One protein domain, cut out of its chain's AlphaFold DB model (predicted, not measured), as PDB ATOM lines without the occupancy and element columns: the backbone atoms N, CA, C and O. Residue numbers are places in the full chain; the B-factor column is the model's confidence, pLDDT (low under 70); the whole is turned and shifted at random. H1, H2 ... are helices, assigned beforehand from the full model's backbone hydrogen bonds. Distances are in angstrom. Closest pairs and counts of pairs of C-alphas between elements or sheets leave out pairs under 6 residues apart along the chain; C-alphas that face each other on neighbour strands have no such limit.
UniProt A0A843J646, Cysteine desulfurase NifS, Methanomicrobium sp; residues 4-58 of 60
ATOM      1  N   VAL A   4     -33.615  26.103 110.300       93.06
ATOM      2  CA  VAL A   4     -33.125  24.732 110.117       93.06
ATOM      3  C   VAL A   4     -31.753  24.740 109.448       93.06
ATOM      4  O   VAL A   4     -30.830  24.117 109.956       93.06
ATOM      5  N   LEU A   5     -31.578  25.494 108.355       90.19
ATOM      6  CA  LEU A   5     -30.286  25.564 107.659       90.19
ATOM      7  C   LEU A   5     -29.207  26.225 108.530       90.19
ATOM      8  O   LEU A   5     -28.061  25.782 108.526       90.19
ATOM      9  N   THR A   6     -29.581  27.231 109.327       88.19
ATOM     10  CA  THR A   6     -28.686  27.823 110.328       88.19
ATOM     11  C   THR A   6     -28.284  26.808 111.399       88.19
ATOM     12  O   THR A   6     -27.108  26.726 111.741       88.19
ATOM     13  N   ALA A   7     -29.221  25.994 111.899       91.50
ATOM     14  CA  ALA A   7     -28.921  24.940 112.870       91.50
ATOM     15  C   ALA A   7     -28.031  23.825 112.289       91.50
ATOM     16  O   ALA A   7     -27.239  23.237 113.019       91.50
ATOM     17  N   CYS A   8     -28.097  23.576 110.977       91.44
ATOM     18  CA  CYS A   8     -27.171  22.688 110.265       91.44
ATOM     19  C   CYS A   8     -25.756  23.276 110.084       91.44
ATOM     20  O   CYS A   8     -24.905  22.618 109.492       91.44
ATOM     21  N   GLY A   9     -25.493  24.497 110.565       89.06
ATOM     22  CA  GLY A   9     -24.179  25.139 110.487       89.06
ATOM     23  C   GLY A   9     -23.862  25.781 109.134       89.06
ATOM     24  O   GLY A   9     -22.703  26.085 108.863       89.06
ATOM     25  N   ILE A  10     -24.863  25.994 108.274       89.88
ATOM     26  CA  ILE A  10     -24.651  26.624 106.966       89.88
ATOM     27  C   ILE A  10     -24.419  28.135 107.158       89.88
ATOM     28  O   ILE A  10     -25.221  28.783 107.845       89.88
ATOM     29  N   PRO A  11     -23.369  28.723 106.544       86.81
ATOM     30  CA  PRO A  11     -23.101  30.155 106.626       86.81
ATOM     31  C   PRO A  11     -24.308  30.999 106.217       86.81
ATOM     32  O   PRO A  11     -24.998  30.709 105.239       86.81
ATOM     33  N   HIS A  12     -24.551  32.083 106.953       81.69
ATOM     34  CA  HIS A  12     -25.750  32.907 106.789       81.69
ATOM     35  C   HIS A  12     -25.878  33.515 105.380       81.69
ATOM     36  O   HIS A  12     -26.985  33.661 104.866       81.69
ATOM     37  N   GLU A  13     -24.751  33.819 104.734       82.56
ATOM     38  CA  GLU A  13     -24.690  34.296 103.346       82.56
ATOM     39  C   GLU A  13     -25.239  33.275 102.336       82.56
ATOM     40  O   GLU A  13     -25.936  33.654 101.398       82.56
ATOM     41  N   VAL A  14     -25.021  31.979 102.577       81.88
ATOM     42  CA  VAL A  14     -25.517  30.887 101.726       81.88
ATOM     43  C   VAL A  14     -26.995  30.605 102.005       81.88
ATOM     44  O   VAL A  14     -27.762  30.326 101.084       81.88
ATOM     45  N   VAL A  15     -27.433  30.733 103.261       86.31
ATOM     46  CA  VAL A  15     -28.832  30.487 103.661       86.31
ATOM     47  C   VAL A  15     -29.812  31.427 102.953       86.31
ATOM     48  O   VAL A  15     -30.934  31.024 102.654       86.31
ATOM     49  N   HIS A  16     -29.421  32.669 102.666       85.44
ATOM     50  CA  HIS A  16     -30.303  33.621 101.976       85.44
ATOM     51  C   HIS A  16     -30.597  33.250 100.524       85.44
ATOM     52  O   HIS A  16     -31.655  33.608 100.015       85.44
ATOM     53  N   GLY A  17     -29.694  32.517  99.870       87.56
ATOM     54  CA  GLY A  17     -29.860  32.053  98.493       87.56
ATOM     55  C   GLY A  17     -30.551  30.693  98.359       87.56
ATOM     56  O   GLY A  17     -30.598  30.152  97.257       87.56
ATOM     57  N   SER A  18     -31.047  30.098  99.450       91.25
ATOM     58  CA  SER A  18     -31.621  28.749  99.409       91.25
ATOM     59  C   SER A  18     -32.986  28.721  98.708       91.25
ATOM     60  O   SER A  18     -33.884  29.477  99.080       91.25
ATOM     61  N   LEU A  19     -33.170  27.785  97.774       92.62
ATOM     62  CA  LEU A  19     -34.444  27.488  97.119       92.62
ATOM     63  C   LEU A  19     -34.847  26.039  97.421       92.62
ATOM     64  O   LEU A  19     -34.033  25.129  97.280       92.62
ATOM     65  N   ARG A  20     -36.103  25.816  97.824       94.00
ATOM     66  CA  ARG A  20     -36.673  24.476  98.022       94.00
ATOM     67  C   ARG A  20     -37.878  24.300  97.115       94.00
ATOM     68  O   ARG A  20     -38.840  25.053  97.231       94.00
ATOM     69  N   LEU A  21     -37.833  23.265  96.287       95.62
ATOM     70  CA  LEU A  21     -38.941  22.830  95.449       95.62
ATOM     71  C   LEU A  21     -39.347  21.426  95.896       95.62
ATOM     72  O   LEU A  21     -38.488  20.573  96.110       95.62
ATOM     73  N   THR A  22     -40.646  21.209  96.069       96.12
ATOM     74  CA  THR A  22     -41.205  19.916  96.462       96.12
ATOM     75  C   THR A  22     -42.133  19.460  95.351       96.12
ATOM     76  O   THR A  22     -43.036  20.205  94.980       96.12
ATOM     77  N   LEU A  23     -41.901  18.258  94.829       96.88
ATOM     78  CA  LEU A  23     -42.754  17.659  93.808       96.88
ATOM     79  C   LEU A  23     -44.043  17.112  94.435       96.88
ATOM     80  O   LEU A  23     -44.053  16.678  95.589       96.88
ATOM     81  N   GLY A  24     -45.116  17.126  93.656       96.81
ATOM     82  CA  GLY A  24     -46.404  16.525  93.963       96.81
ATOM     83  C   GLY A  24     -46.845  15.560  92.865       96.81
ATOM     84  O   GLY A  24     -46.239  15.477  91.802       96.81
ATOM     85  N   GLU A  25     -47.934  14.843  93.127       97.00
ATOM     86  CA  GLU A  25     -48.457  13.780  92.254       97.00
ATOM     87  C   GLU A  25     -48.785  14.248  90.827       97.00
ATOM     88  O   GLU A  25     -48.650  13.482  89.882       97.00
ATOM     89  N   MET A  26     -49.189  15.508  90.663       97.88
ATOM     90  CA  MET A  26     -49.578  16.060  89.362       97.88
ATOM     91  C   MET A  26     -48.405  16.594  88.534       97.88
ATOM     92  O   MET A  26     -48.634  17.052  87.419       97.88
ATOM     93  N   ASN A  27     -47.178  16.598  89.066       98.12
ATOM     94  CA  ASN A  27     -46.045  17.111  88.308       98.12
ATOM     95  C   ASN A  27     -45.679  16.173  87.165       98.12
ATOM     96  O   ASN A  27     -45.624  14.954  87.337       98.12
ATOM     97  N   THR A  28     -45.369  16.762  86.016       98.31
ATOM     98  CA  THR A  28     -44.886  16.022  84.852       98.31
ATOM     99  C   THR A  28     -43.390  16.237  84.638       98.31
ATOM    100  O   THR A  28     -42.757  17.071  85.290       98.31
ATOM    101  N   GLN A  29     -42.802  15.467  83.722       97.56
ATOM    102  CA  GLN A  29     -41.401  15.655  83.348       97.56
ATOM    103  C   GLN A  29     -41.186  17.025  82.692       97.56
ATOM    104  O   GLN A  29     -40.189  17.687  82.963       97.56
ATOM    105  N   GLU A  30     -42.153  17.488  81.902       98.19
ATOM    106  CA  GLU A  30     -42.107  18.786  81.233       98.19
ATOM    107  C   GLU A  30     -42.078  19.945  82.238       98.19
ATOM    108  O   GLU A  30     -41.349  20.914  82.026       98.19
ATOM    109  N   ASP A  31     -42.808  19.836  83.357       97.81
ATOM    110  CA  ASP A  31     -42.743  20.823  84.444       97.81
ATOM    111  C   ASP A  31     -41.326  20.915  85.025       97.81
ATOM    112  O   ASP A  31     -40.818  22.006  85.294       97.81
ATOM    113  N   VAL A  32     -40.681  19.763  85.229       97.31
ATOM    114  CA  VAL A  32     -39.325  19.685  85.783       97.31
ATOM    115  C   VAL A  32     -38.320  20.296  84.813       97.31
ATOM    116  O   VAL A  32     -37.514  21.130  85.229       97.31
ATOM    117  N   ASP A  33     -38.397  19.936  83.534       97.88
ATOM    118  CA  ASP A  33     -37.507  20.455  82.495       97.88
ATOM    119  C   ASP A  33     -37.652  21.979  82.365       97.88
ATOM    120  O   ASP A  33     -36.658  22.712  82.390       97.88
ATOM    121  N   PHE A  34     -38.893  22.476  82.356       97.75
ATOM    122  CA  PHE A  34     -39.181  23.908  82.337       97.75
ATOM    123  C   PHE A  34     -38.582  24.639  83.544       97.75
ATOM    124  O   PHE A  34     -37.940  25.682  83.394       97.75
ATOM    125  N   VAL A  35     -38.774  24.102  84.752       97.56
ATOM    126  CA  VAL A  35     -38.256  24.720  85.976       97.56
ATOM    127  C   VAL A  35     -36.730  24.719  85.989       97.56
ATOM    128  O   VAL A  35     -36.134  25.719  86.387       97.56
ATOM    129  N   ILE A  36     -36.086  23.640  85.541       96.50
ATOM    130  CA  ILE A  36     -34.624  23.562  85.456       96.50
ATOM    131  C   ILE A  36     -34.080  24.684  84.566       96.50
ATOM    132  O   ILE A  36     -33.155  25.390  84.979       96.50
ATOM    133  N   ASP A  37     -34.652  24.875  83.380       97.06
ATOM    134  CA  ASP A  37     -34.169  25.884  82.438       97.06
ATOM    135  C   ASP A  37     -34.466  27.308  82.922       97.06
ATOM    136  O   ASP A  37     -33.575  28.163  82.928       97.06
ATOM    137  N   ALA A  38     -35.662  27.549  83.463       96.94
ATOM    138  CA  ALA A  38     -36.013  28.840  84.049       96.94
ATOM    139  C   ALA A  38     -35.098  29.213  85.231       96.94
ATOM    140  O   ALA A  38     -34.658  30.361  85.346       96.94
ATOM    141  N   VAL A  39     -34.785  28.253  86.110       96.69
ATOM    142  CA  VAL A  39     -33.904  28.484  87.262       96.69
ATOM    143  C   VAL A  39     -32.487  28.809  86.802       96.69
ATOM    144  O   VAL A  39     -31.913  29.767  87.320       96.69
ATOM    145  N   LYS A  40     -31.930  28.081  85.823       94.56
ATOM    146  CA  LYS A  40     -30.598  28.386  85.264       94.56
ATOM    147  C   LYS A  40     -30.536  29.821  84.742       94.56
ATOM    148  O   LYS A  40     -29.664  30.586  85.156       94.56
ATOM    149  N   ASP A  41     -31.503  30.212  83.917       95.19
ATOM    150  CA  ASP A  41     -31.551  31.546  83.313       95.19
ATOM    151  C   ASP A  41     -31.644  32.662  84.358       95.19
ATOM    152  O   ASP A  41     -30.956  33.685  84.268       95.19
ATOM    153  N   ILE A  42     -32.507  32.490  85.360       95.00
ATOM    154  CA  ILE A  42     -32.713  33.490  86.412       95.00
ATOM    155  C   ILE A  42     -31.478  33.584  87.306       95.00
ATOM    156  O   ILE A  42     -31.007  34.690  87.580       95.00
ATOM    157  N   VAL A  43     -30.930  32.447  87.742       94.25
ATOM    158  CA  VAL A  43     -29.728  32.412  88.585       94.25
ATOM    159  C   VAL A  43     -28.565  33.091  87.870       94.25
ATOM    160  O   VAL A  43     -27.900  33.930  88.476       94.25
ATOM    161  N   GLN A  44     -28.371  32.822  86.579       93.94
ATOM    162  CA  GLN A  44     -27.291  33.428  85.808       93.94
ATOM    163  C   GLN A  44     -27.460  34.947  85.661       93.94
ATOM    164  O   GLN A  44     -26.510  35.710  85.850       93.94
ATOM    165  N   LYS A  45     -28.686  35.431  85.417       92.88
ATOM    166  CA  LYS A  45     -28.982  36.876  85.415       92.88
ATOM    167  C   LYS A  45     -28.645  37.522  86.760       92.88
ATOM    168  O   LYS A  45     -27.965  38.546  86.793       92.88
ATOM    169  N   LEU A  46     -29.085  36.922  87.868       93.19
ATOM    170  CA  LEU A  46     -28.832  37.443  89.216       93.19
ATOM    171  C   LEU A  46     -27.336  37.458  89.556       93.19
ATOM    172  O   LEU A  46     -26.845  38.440  90.113       93.19
ATOM    173  N   ARG A  47     -26.599  36.414  89.170       92.31
ATOM    174  CA  ARG A  47     -25.144  36.303  89.349       92.31
ATOM    175  C   ARG A  47     -24.363  37.384  88.606       92.31
ATOM    176  O   ARG A  47     -23.418  37.949  89.156       92.31
ATOM    177  N   ASN A  48     -24.781  37.710  87.385       91.50
ATOM    178  CA  ASN A  48     -24.139  38.748  86.576       91.50
ATOM    179  C   ASN A  48     -24.368  40.163  87.121       91.50
ATOM    180  O   ASN A  48     -23.509  41.025  86.960       91.50
ATOM    181  N   MET A  49     -25.502  40.407  87.784       91.19
ATOM    182  CA  MET A  49     -25.815  41.709  88.389       91.19
ATOM    183  C   MET A  49     -25.266  41.857  89.812       91.19
ATOM    184  O   MET A  49     -25.036  42.973  90.275       91.19
ATOM    185  N   SER A  50     -25.096  40.749  90.532       88.38
ATOM    186  CA  SER A  50     -24.737  40.787  91.945       88.38
ATOM    187  C   SER A  50     -23.241  41.083  92.147       88.38
ATOM    188  O   SER A  50     -22.387  40.352  91.628       88.38
ATOM    189  N   PRO A  51     -22.894  42.100  92.961       85.56
ATOM    190  CA  PRO A  51     -21.509  42.407  93.314       85.56
ATOM    191  C   PRO A  51     -20.901  41.385  94.288       85.56
ATOM    192  O   PRO A  51     -19.694  41.390  94.493       85.56
ATOM    193  N   LEU A  52     -21.724  40.514  94.885       85.69
ATOM    194  CA  LEU A  52     -21.297  39.484  95.837       85.69
ATOM    195  C   LEU A  52     -20.996  38.139  95.167       85.69
ATOM    196  O   LEU A  52     -20.560  37.208  95.836       85.69
ATOM    197  N   THR A  53     -21.267  38.006  93.866       85.06
ATOM    198  CA  THR A  53     -21.054  36.742  93.157       85.06
ATOM    199  C   THR A  53     -19.573  36.574  92.817       85.06
ATOM    200  O   THR A  53     -19.044  37.418  92.092       85.06
ATOM    201  N   PRO A  54     -18.913  35.488  93.266       85.31
ATOM    202  CA  PRO A  54     -17.559  35.151  92.841       85.31
ATOM    203  C   PRO A  54     -17.475  34.970  91.321       85.31
ATOM    204  O   PRO A  54     -18.360  34.361  90.718       85.31
ATOM    205  N   ASP A  55     -16.389  35.432  90.700       83.75
ATOM    206  CA  ASP A  55     -16.220  35.373  89.239       83.75
ATOM    207  C   ASP A  55     -16.264  33.943  88.676       83.75
ATOM    208  O   ASP A  55     -16.714  33.721  87.552       83.75
ATOM    209  N   GLU A  56     -15.865  32.956  89.476       85.00
ATOM    210  CA  GLU A  56     -15.927  31.531  89.134       85.00
ATOM    211  C   GLU A  56     -17.360  31.046  88.882       85.00
ATOM    212  O   GLU A  56     -17.585  30.188  88.028       85.00
ATOM    213  N   LEU A  57     -18.342  31.626  89.581       82.88
ATOM    214  CA  LEU A  57     -19.753  31.263  89.462       82.88
ATOM    215  C   LEU A  57     -20.473  32.020  88.344       82.88
ATOM    216  O   LEU A  57     -21.584  31.645  87.998       82.88
ATOM    217  N   ARG A  58     -19.861  33.054  87.752       80.88
ATOM    218  CA  ARG A  58     -20.455  33.821  86.637       80.88
ATOM    219  C   ARG A  58     -20.396  33.093  85.296       80.88
ATOM    220  O   ARG A  58     -21.026  33.524  84.335       80.88
TER     221      ARG A  58
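This is residues 4 to 58 of the 60 residues of the protein "Cysteine desulfurase NifS" of Methanomicrobium sp (UniProt A0A843J646). One long helix, H3, makes one arm of a flat, open U, and the extended, unnamed stretch of residues 16 to 28 makes the other arm and the turn, with an empty gap between the arms. At the open end, two short helices, H1 and H2, lie at the tip of the unnamed arm, while a third short helix, H4, packs on residues 44 to 48 of H3. The printed part has 55 residues with four named helices, in the order H1, H2, H3, H4, and no named strand; the class is all helix. It is loose, with a radius of gyration of the C-alphas of 14.3 A, and spans 37 by 30 by 14 A.

H3, residues 29 to 49, touches H4, residues 55 to 58, with its residues 44 to 48 alone; the closest C-alphas, those of Arg 47 and Arg 58, are 6.0 A apart. H3 is apart from H2, residues 12 to 15, and from H1, residues 4 to 7. H1 and H2 only just touch, with 3 pairs of C-alphas within 8 A, and only at the corner by their link; their closest C-alphas, those of Leu 5 and Val 15, are 6.5 A apart. H4 is apart from H1 and H2. In H3 every O i to N i+4 pair is within hydrogen-bond range; H1, H2 and H4 are too short for such a pair, and each has its 1 O i to N i+3 pair within range.

H3 runs 30.8 A from C-alpha 29 at (-41.401, 15.655, 83.348) to C-alpha 49 at (-25.815, 41.709, 88.389). H1 begins at C-alpha 4, (-33.125, 24.732, 110.117), and is 5.0 A long, as is H2. H4 measures 5.2 A and ends at C-alpha 58, (-20.455, 33.821, 86.637).

The two C-alphas farthest apart, those of Glu 25 and Pro 51, are 39.3 A apart. Residues 7 to 12 and 24 to 30 stand free. The link from H2 to H3, 13 residues, is long; those from H1 to H2 and H3 to H4 are tight. The printed part has no cut, its mean pLDDT is 91.8, and no printed residue is under 70.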